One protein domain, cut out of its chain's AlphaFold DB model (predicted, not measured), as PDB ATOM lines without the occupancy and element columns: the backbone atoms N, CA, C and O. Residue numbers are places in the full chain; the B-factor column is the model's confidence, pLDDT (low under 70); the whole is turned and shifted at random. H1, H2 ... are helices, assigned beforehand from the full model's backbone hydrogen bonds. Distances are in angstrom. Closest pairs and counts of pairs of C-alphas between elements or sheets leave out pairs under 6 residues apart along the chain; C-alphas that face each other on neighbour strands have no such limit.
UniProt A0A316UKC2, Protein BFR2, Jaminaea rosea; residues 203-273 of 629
ATOM      1  N   GLN A 203     141.421 201.890 189.079       85.00
ATOM      2  CA  GLN A 203     140.351 200.946 189.426       85.00
ATOM      3  C   GLN A 203     139.189 201.004 188.428       85.00
ATOM      4  O   GLN A 203     138.719 199.971 187.966       85.00
ATOM      5  N   SER A 204     138.762 202.201 188.016       87.19
ATOM      6  CA  SER A 204     137.716 202.362 186.999       87.19
ATOM      7  C   SER A 204     138.140 201.804 185.635       87.19
ATOM      8  O   SER A 204     137.317 201.196 184.952       87.19
ATOM      9  N   ARG A 205     139.417 201.950 185.253       87.94
ATOM     10  CA  ARG A 205     139.963 201.340 184.031       87.94
ATOM     11  C   ARG A 205     139.988 199.817 184.124       87.94
ATOM     12  O   ARG A 205     139.523 199.176 183.190       87.94
ATOM     13  N   LEU A 206     140.432 199.256 185.248       91.12
ATOM     14  CA  LEU A 206     140.411 197.808 185.488       91.12
ATOM     15  C   LEU A 206     138.984 197.245 185.463       91.12
ATOM     16  O   LEU A 206     138.732 196.225 184.835       91.12
ATOM     17  N   LEU A 207     138.013 197.938 186.064       91.69
ATOM     18  CA  LEU A 207     136.607 197.533 185.996       91.69
ATOM     19  C   LEU A 207     136.047 197.622 184.573       91.69
ATOM     20  O   LEU A 207     135.232 196.787 184.187       91.69
ATOM     21  N   SER A 208     136.477 198.606 183.776       92.12
ATOM     22  CA  SER A 208     136.079 198.683 182.367       92.12
ATOM     23  C   SER A 208     136.697 197.567 181.523       92.12
ATOM     24  O   SER A 208     135.980 196.969 180.729       92.12
ATOM     25  N   THR A 209     137.967 197.212 181.747       93.62
ATOM     26  CA  THR A 209     138.612 196.101 181.034       93.62
ATOM     27  C   THR A 209     138.010 194.762 181.433       93.62
ATOM     28  O   THR A 209     137.688 193.984 180.552       93.62
ATOM     29  N   LEU A 210     137.756 194.533 182.726       92.94
ATOM     30  CA  LEU A 210     137.077 193.323 183.203       92.94
ATOM     31  C   LEU A 210     135.648 193.227 182.660       92.94
ATOM     32  O   LEU A 210     135.168 192.144 182.345       92.94
ATOM     33  N   ARG A 211     134.953 194.361 182.513       93.56
ATOM     34  CA  ARG A 211     133.623 194.391 181.898       93.56
ATOM     35  C   ARG A 211     133.672 194.077 180.406       93.56
ATOM     36  O   ARG A 211     132.748 193.444 179.905       93.56
ATOM     37  N   ASP A 212     134.678 194.559 179.692       92.31
ATOM     38  CA  ASP A 212     134.826 194.285 178.263       92.31
ATOM     39  C   ASP A 212     135.327 192.854 178.012       92.31
ATOM     40  O   ASP A 212     134.870 192.213 177.070       92.31
ATOM     41  N   GLU A 213     136.149 192.306 178.908       93.69
ATOM     42  CA  GLU A 213     136.537 190.892 178.937       93.69
ATOM     43  C   GLU A 213     135.332 189.988 179.221       93.69
ATOM     44  O   GLU A 213     135.065 189.078 178.448       93.69
ATOM     45  N   ALA A 214     134.508 190.317 180.222       92.25
ATOM     46  CA  ALA A 214     133.283 189.570 180.512       92.25
ATOM     47  C   ALA A 214     132.267 189.605 179.355       92.25
ATOM     48  O   ALA A 214     131.547 188.633 179.139       92.25
ATOM     49  N   LYS A 215     132.194 190.707 178.594       93.38
ATOM     50  CA  LYS A 215     131.375 190.764 177.369       93.38
ATOM     51  C   LYS A 215     131.966 189.903 176.259       93.38
ATOM     52  O   LYS A 215     131.225 189.159 175.636       93.38
ATOM     53  N   SER A 216     133.276 189.991 176.033       92.19
ATOM     54  CA  SER A 216     133.984 189.148 175.064       92.19
ATOM     55  C   SER A 216     133.788 187.666 175.382       92.19
ATOM     56  O   SER A 216     133.562 186.867 174.482       92.19
ATOM     57  N   ASP A 217     133.851 187.284 176.655       93.12
ATOM     58  CA  ASP A 217     133.643 185.901 177.079       93.12
ATOM     59  C   ASP A 217     132.182 185.465 176.955       93.12
ATOM     60  O   ASP A 217     131.927 184.324 176.583       93.12
ATOM     61  N   ALA A 218     131.221 186.368 177.175       93.44
ATOM     62  CA  ALA A 218     129.815 186.097 176.882       93.44
ATOM     63  C   ALA A 218     129.579 185.879 175.376       93.44
ATOM     64  O   ALA A 218     128.937 184.905 174.999       93.44
ATOM     65  N   GLU A 219     130.159 186.724 174.516       93.00
ATOM     66  CA  GLU A 219     130.085 186.578 173.054       93.00
ATOM     67  C   GLU A 219     130.750 185.272 172.584       93.00
ATOM     68  O   GLU A 219     130.197 184.556 171.752       93.00
ATOM     69  N   ARG A 220     131.908 184.905 173.153       93.75
ATOM     70  CA  ARG A 220     132.546 183.602 172.896       93.75
ATOM     71  C   ARG A 220     131.668 182.444 173.359       93.75
ATOM     72  O   ARG A 220     131.595 181.442 172.661       93.75
ATOM     73  N   GLY A 221     131.004 182.577 174.506       92.19
ATOM     74  CA  GLY A 221     130.069 181.579 175.022       92.19
ATOM     75  C   GLY A 221     128.901 181.330 174.069       92.19
ATOM     76  O   GLY A 221     128.594 180.177 173.781       92.19
ATOM     77  N   GLU A 222     128.311 182.394 173.518       89.19
ATOM     78  CA  GLU A 222     127.237 182.292 172.520       89.19
ATOM     79  C   GLU A 222     127.709 181.600 171.230       89.19
ATOM     80  O   GLU A 222     126.989 180.766 170.676       89.19
ATOM     81  N   VAL A 223     128.932 181.891 170.768       89.88
ATOM     82  CA  VAL A 223     129.524 181.211 169.600       89.88
ATOM     83  C   VAL A 223     129.766 179.729 169.888       89.88
ATOM     84  O   VAL A 223     129.391 178.886 169.081       89.88
ATOM     85  N   VAL A 224     130.319 179.393 171.056       91.38
ATOM     86  CA  VAL A 224     130.561 177.995 171.451       91.38
ATOM     87  C   VAL A 224     129.251 177.210 171.547       91.38
ATOM     88  O   VAL A 224     129.201 176.053 171.138       91.38
ATOM     89  N   GLU A 225     128.175 177.816 172.052       88.81
ATOM     90  CA  GLU A 225     126.859 177.172 172.098       88.81
ATOM     91  C   GLU A 225     126.310 176.897 170.686       88.81
ATOM     92  O   GLU A 225     125.806 175.801 170.419       88.81
ATOM     93  N   ALA A 226     126.465 177.851 169.762       84.56
ATOM     94  CA  ALA A 226     126.089 177.671 168.361       84.56
ATOM     95  C   ALA A 226     126.919 176.571 167.673       84.56
ATOM     96  O   ALA A 226     126.355 175.732 166.962       84.56
ATOM     97  N   ASP A 227     128.227 176.524 167.933       86.25
ATOM     98  CA  ASP A 227     129.126 175.492 167.414       86.25
ATOM     99  C   ASP A 227     128.743 174.107 167.949       86.25
ATOM    100  O   ASP A 227     128.648 173.147 167.183       86.25
ATOM    101  N   LEU A 228     128.458 173.983 169.248       88.06
ATOM    102  CA  LEU A 228     127.994 172.727 169.842       88.06
ATOM    103  C   LEU A 228     126.676 172.263 169.218       88.06
ATOM    104  O   LEU A 228     126.533 171.081 168.898       88.06
ATOM    105  N   ALA A 229     125.729 173.174 168.984       85.38
ATOM    106  CA  ALA A 229     124.477 172.849 168.308       85.38
ATOM    107  C   ALA A 229     124.714 172.335 166.875       85.38
ATOM    108  O   ALA A 229     124.089 171.353 166.455       85.38
ATOM    109  N   LEU A 230     125.650 172.947 166.141       84.38
ATOM    110  CA  LEU A 230     126.068 172.484 164.818       84.38
ATOM    111  C   LEU A 230     126.666 171.072 164.894       84.38
ATOM    112  O   LEU A 230     126.252 170.187 164.142       84.38
ATOM    113  N   TRP A 231     127.579 170.827 165.837       86.69
ATOM    114  CA  TRP A 231     128.197 169.516 166.046       86.69
ATOM    115  C   TRP A 231     127.172 168.442 166.393       86.69
ATOM    116  O   TRP A 231     127.177 167.383 165.765       86.69
ATOM    117  N   HIS A 232     126.242 168.714 167.308       87.75
ATOM    118  CA  HIS A 232     125.167 167.780 167.640       87.75
ATOM    119  C   HIS A 232     124.344 167.394 166.408       87.75
ATOM    120  O   HIS A 232     124.076 166.210 166.202       87.75
ATOM    121  N   ARG A 233     124.022 168.357 165.536       82.88
ATOM    122  CA  ARG A 233     123.288 168.086 164.295       82.88
ATOM    123  C   ARG A 233     124.125 167.321 163.266       82.88
ATOM    124  O   ARG A 233     123.610 166.401 162.634       82.88
ATOM    125  N   THR A 234     125.422 167.626 163.122       84.25
ATOM    126  CA  THR A 234     126.316 166.814 162.268       84.25
ATOM    127  C   THR A 234     126.438 165.377 162.769       84.25
ATOM    128  O   THR A 234     126.415 164.448 161.964       84.25
ATOM    129  N   LEU A 235     126.525 165.179 164.088       86.06
ATOM    130  CA  LEU A 235     126.622 163.867 164.714       86.06
ATOM    131  C   LEU A 235     125.325 163.080 164.524       86.06
ATOM    132  O   LEU A 235     125.368 161.910 164.164       86.06
ATOM    133  N   GLU A 236     124.175 163.728 164.700       85.62
ATOM    134  CA  GLU A 236     122.873 163.121 164.442       85.62
ATOM    135  C   GLU A 236     122.753 162.672 162.978       85.62
ATOM    136  O   GLU A 236     122.410 161.519 162.713       85.62
ATOM    137  N   ASN A 237     123.121 163.537 162.027       80.50
ATOM    138  CA  ASN A 237     123.149 163.192 160.606       80.50
ATOM    139  C   ASN A 237     124.113 162.035 160.320       80.50
ATOM    140  O   ASN A 237     123.767 161.119 159.576       80.50
ATOM    141  N   ARG A 238     125.295 162.025 160.948       83.31
ATOM    142  CA  ARG A 238     126.249 160.915 160.846       83.31
ATOM    143  C   ARG A 238     125.646 159.611 161.361       83.31
ATOM    144  O   ARG A 238     125.746 158.616 160.658       83.31
ATOM    145  N   ILE A 239     125.004 159.607 162.528       83.31
ATOM    146  CA  ILE A 239     124.369 158.412 163.108       83.31
ATOM    147  C   ILE A 239     123.248 157.905 162.192       83.31
ATOM    148  O   ILE A 239     123.105 156.701 161.979       83.31
ATOM    149  N   ARG A 240     122.454 158.807 161.604       81.75
ATOM    150  CA  ARG A 240     121.422 158.436 160.624       81.75
ATOM    151  C   ARG A 240     122.042 157.815 159.366       81.75
ATOM    152  O   ARG A 240     121.580 156.765 158.927       81.75
ATOM    153  N   LEU A 241     123.110 158.409 158.827       78.00
ATOM    154  CA  LEU A 241     123.851 157.857 157.685       78.00
ATOM    155  C   LEU A 241     124.540 156.529 158.028       78.00
ATOM    156  O   LEU A 241     124.590 155.636 157.190       78.00
ATOM    157  N   GLU A 242     125.015 156.358 159.256       78.31
ATOM    158  CA  GLU A 242     125.611 155.114 159.738       78.31
ATOM    159  C   GLU A 242     124.595 153.972 159.739       78.31
ATOM    160  O   GLU A 242     124.935 152.865 159.343       78.31
ATOM    161  N   ARG A 243     123.319 154.227 160.051       75.31
ATOM    162  CA  ARG A 243     122.264 153.205 159.897       75.31
ATOM    163  C   ARG A 243     122.069 152.771 158.444       75.31
ATOM    164  O   ARG A 243     121.690 151.633 158.197       75.31
ATOM    165  N   VAL A 244     122.327 153.665 157.492       75.75
ATOM    166  CA  VAL A 244     122.229 153.375 156.057       75.75
ATOM    167  C   VAL A 244     123.460 152.630 155.540       75.75
ATOM    168  O   VAL A 244     123.320 151.705 154.742       75.75
ATOM    169  N   VAL A 245     124.650 153.045 155.977       72.44
ATOM    170  CA  VAL A 245     125.959 152.508 155.557       72.44
ATOM    171  C   VAL A 245     126.365 151.265 156.365       72.44
ATOM    172  O   VAL A 245     127.257 150.522 155.965       72.44
ATOM    173  N   GLY A 246     125.701 151.034 157.496       63.75
ATOM    174  CA  GLY A 246     126.063 150.060 158.521       63.75
ATOM    175  C   GLY A 246     124.850 149.425 159.194       63.75
ATOM    176  O   GLY A 246     124.908 149.062 160.368       63.75
ATOM    177  N   GLY A 247     123.750 149.242 158.462       52.94
ATOM    178  CA  GLY A 247     122.687 148.336 158.887       52.94
ATOM    179  C   GLY A 247     123.216 146.903 158.888       52.94
ATOM    180  O   GLY A 247     123.155 146.245 157.859       52.94
ATOM    181  N   SER A 248     123.817 146.467 160.002       52.50
ATOM    182  CA  SER A 248     124.157 145.080 160.366       52.50
ATOM    183  C   SER A 248     124.838 144.175 159.318       52.50
ATOM    184  O   SER A 248     124.907 142.977 159.564       52.50
ATOM    185  N   LYS A 249     125.354 144.682 158.189       54.59
ATOM    186  CA  LYS A 249     125.744 143.874 157.009       54.59
ATOM    187  C   LYS A 249     127.150 144.145 156.451       54.59
ATOM    188  O   LYS A 249     127.415 143.813 155.299       54.59
ATOM    189  N   GLY A 250     128.051 144.689 157.267       55.44
ATOM    190  CA  GLY A 250     129.435 144.979 156.867       55.44
ATOM    191  C   GLY A 250     129.653 146.434 156.449       55.44
ATOM    192  O   GLY A 250     128.705 147.177 156.192       55.44
ATOM    193  N   LEU A 251     130.919 146.864 156.454       55.66
ATOM    194  CA  LEU A 251     131.300 148.217 156.051       55.66
ATOM    195  C   LEU A 251     131.102 148.389 154.542       55.66
ATOM    196  O   LEU A 251     131.788 147.744 153.754       55.66
ATOM    197  N   GLY A 252     130.244 149.333 154.148       58.59
ATOM    198  CA  GLY A 252     130.140 149.796 152.759       58.59
ATOM    199  C   GLY A 252     128.905 149.315 151.995       58.59
ATOM    200  O   GLY A 252     128.707 149.740 150.854       58.59
ATOM    201  N   LYS A 253     128.029 148.507 152.607       64.50
ATOM    202  CA  LYS A 253     126.729 148.160 152.015       64.50
ATOM    203  C   LYS A 253     125.689 149.216 152.378       64.50
ATOM    204  O   LYS A 253     125.239 149.304 153.514       64.50
ATOM    205  N   ILE A 254     125.277 149.996 151.380       70.81
ATOM    206  CA  ILE A 254     124.148 150.925 151.500       70.81
ATOM    207  C   ILE A 254     122.859 150.107 151.436       70.81
ATOM    208  O   ILE A 254     122.546 149.540 150.387       70.81
ATOM    209  N   GLU A 255     122.091 150.051 152.524       71.56
ATOM    210  CA  GLU A 255     120.768 149.427 152.493       71.56
ATOM    211  C   GLU A 255     119.787 150.337 151.718       71.56
ATOM    212  O   GLU A 255     119.443 151.422 152.198       71.56
ATOM    213  N   PRO A 256     119.265 149.930 150.540       75.56
ATOM    214  CA  PRO A 256     118.486 150.837 149.691       75.56
ATOM    215  C   PRO A 256     117.167 151.309 150.320       75.56
ATOM    216  O   PRO A 256     116.646 152.361 149.951       75.56
ATOM    217  N   ARG A 257     116.601 150.527 151.253       76.38
ATOM    218  CA  ARG A 257     115.363 150.873 151.968       76.38
ATOM    219  C   ARG A 257     115.617 151.877 153.090       76.38
ATOM    220  O   ARG A 257     114.870 152.847 153.182       76.38
ATOM    221  N   ALA A 258     116.665 151.677 153.890       76.62
ATOM    222  CA  ALA A 258     117.076 152.647 154.903       76.62
ATOM    223  C   ALA A 258     117.510 153.971 154.262       76.62
ATOM    224  O   ALA A 258     117.111 155.030 154.734       76.62
ATOM    225  N   TYR A 259     118.237 153.917 153.139       81.50
ATOM    226  CA  TYR A 259     118.626 155.116 152.392       81.50
ATOM    227  C   TYR A 259     117.418 155.923 151.905       81.50
ATOM    228  O   TYR A 259     117.388 157.140 152.053       81.50
ATOM    229  N   ARG A 260     116.393 155.248 151.365       82.38
ATOM    230  CA  ARG A 260     115.168 155.917 150.903       82.38
ATOM    231  C   ARG A 260     114.402 156.582 152.046       82.38
ATOM    232  O   ARG A 260     113.971 157.713 151.880       82.38
ATOM    233  N   ARG A 261     114.275 155.914 153.198       82.44
ATOM    234  CA  ARG A 261     113.642 156.505 154.390       82.44
ATOM    235  C   ARG A 261     114.399 157.734 154.882       82.44
ATOM    236  O   ARG A 261     113.776 158.737 155.186       82.44
ATOM    237  N   LEU A 262     115.731 157.672 154.901       83.88
ATOM    238  CA  LEU A 262     116.560 158.813 155.286       83.88
ATOM    239  C   LEU A 262     116.380 160.000 154.329       83.88
ATOM    240  O   LEU A 262     116.344 161.133 154.788       83.88
ATOM    241  N   LEU A 263     116.256 159.751 153.020       82.69
ATOM    242  CA  LEU A 263     115.953 160.794 152.032       82.69
ATOM    243  C   LEU A 263     114.576 161.429 152.270       82.69
ATOM    244  O   LEU A 263     114.479 162.649 152.287       82.69
ATOM    245  N   GLU A 264     113.546 160.615 152.508       82.88
ATOM    246  CA  GLU A 264     112.192 161.098 152.826       82.88
ATOM    247  C   GLU A 264     112.189 161.940 154.123       82.88
ATOM    248  O   GLU A 264     111.644 163.039 154.145       82.88
ATOM    249  N   GLU A 265     112.879 161.487 155.177       80.38
ATOM    250  CA  GLU A 265     113.053 162.235 156.436       80.38
ATOM    251  C   GLU A 265     113.875 163.527 156.254       80.38
ATOM    252  O   GLU A 265     113.636 164.524 156.937       80.38
ATOM    253  N   ALA A 266     114.857 163.530 155.347       75.25
ATOM    254  CA  ALA A 266     115.684 164.699 155.064       75.25
ATOM    255  C   ALA A 266     114.902 165.784 154.312       75.25
ATOM    256  O   ALA A 266     114.994 166.950 154.692       75.25
ATOM    257  N   GLU A 267     114.094 165.409 153.313       70.00
ATOM    258  CA  GLU A 267     113.233 166.333 152.559       70.00
ATOM    259  C   GLU A 267     112.227 167.060 153.474       70.00
ATOM    260  O   GLU A 267     111.935 168.240 153.273       70.00
ATOM    261  N   GLU A 268     111.746 166.394 154.530       68.25
ATOM    262  CA  GLU A 268     110.869 166.998 155.541       68.25
ATOM    263  C   GLU A 268     111.613 167.991 156.459       68.25
ATOM    264  O   GLU A 268     111.064 169.038 156.809       68.25
ATOM    265  N   GLN A 269     112.876 167.720 156.817       66.38
ATOM    266  CA  GLN A 269     113.677 168.583 157.703       66.38
ATOM    267  C   GLN A 269     114.364 169.763 156.994       66.38
ATOM    268  O   GLN A 269     114.687 170.771 157.635       66.38
ATOM    269  N   GLU A 270     114.592 169.667 155.684       61.44
ATOM    270  CA  GLU A 270     115.199 170.729 154.872       61.44
ATOM    271  C   GLU A 270     114.265 171.943 154.719       61.44
ATOM    272  O   GLU A 270     114.722 173.085 154.623       61.44
ATOM    273  N   ALA A 271     112.951 171.719 154.818       54.88
ATOM    274  CA  ALA A 271     111.939 172.771 154.814       54.88
ATOM    275  C   ALA A 271     111.965 173.665 156.076       54.88
ATOM    276  O   ALA A 271     111.444 174.782 156.041       54.88
ATOM    277  N   GLU A 272     112.575 173.213 157.181       58.25
ATOM    278  CA  GLU A 272     112.450 173.860 158.498       58.25
ATOM    279  C   GLU A 272     113.685 174.664 158.958       58.25
ATOM    280  O   GLU A 272     113.558 175.477 159.875       58.25
ATOM    281  N   SER A 273     114.878 174.518 158.353       62.06
ATOM    282  CA  SER A 273     116.089 175.182 158.889       62.06
ATOM    283  C   SER A 273     117.163 175.580 157.857       62.06
ATOM    284  O   SER A 273     118.225 174.977 157.743       62.06
TER     285      SER A 273
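AT A GLANCE: This is residues 203 to 273 of the 629 residues of the protein "Protein BFR2" of Jaminaea rosea (UniProt A0A316UKC2). A lopsided helical hairpin, open like a hook: one very long helix, H1, makes the length, and past its end a loop turns the chain back into a much shorter helix, H2, which splays away from H1 as a narrow V. The two helices meet only near the turn; residues 203 to 236 of H1 stick out free, and so do residues 267 to 273, of which 267 to 270 belong to H2. The printed part has 71 residues with two named helices, H1 then H2, and no named strand, and its class is all helix. It is extended, with a radius of gyration of the C-alphas of 21.4 A, and its C-alphas span 67 by 29 by 11 A.

HOW THE PARTS SIT: H1, residues 203 to 245, and H2, residues 256 to 270, form a helical hairpin and run opposite ways. Their lines stand at a shallow tilt of 34 degrees, only just short of steep. They touch, with residues 240 to 244 of H1 alone and residues 256 to 262 of H2 alone. The closest C-alphas of the two are those of Val 244 and Ala 258, 5.3 A apart, while the centres are 29.3 A apart. In H1 and H2 every O i to N i+4 pair is within hydrogen-bond range.

IN THESE COORDINATES: H1 begins at C-alpha 203, at (140.351, 200.946, 189.426), and ends at C-alpha 245, at (125.959, 152.508, 155.557), 60.8 A away. A short link of 10 residues follows. H2 begins at C-alpha 256 and ends at C-alpha 270, at (115.199, 170.729, 154.872), 20.8 A from first to last C-alpha.

THE WHOLE: The two C-alphas farthest apart are those of Gln 203 and Pro 256, at 67.6 A. The printed part has no cut. Its mean pLDDT is 79.9, and the model's confidence is low, under 70, at residues 246 to 253 and 268 to 273.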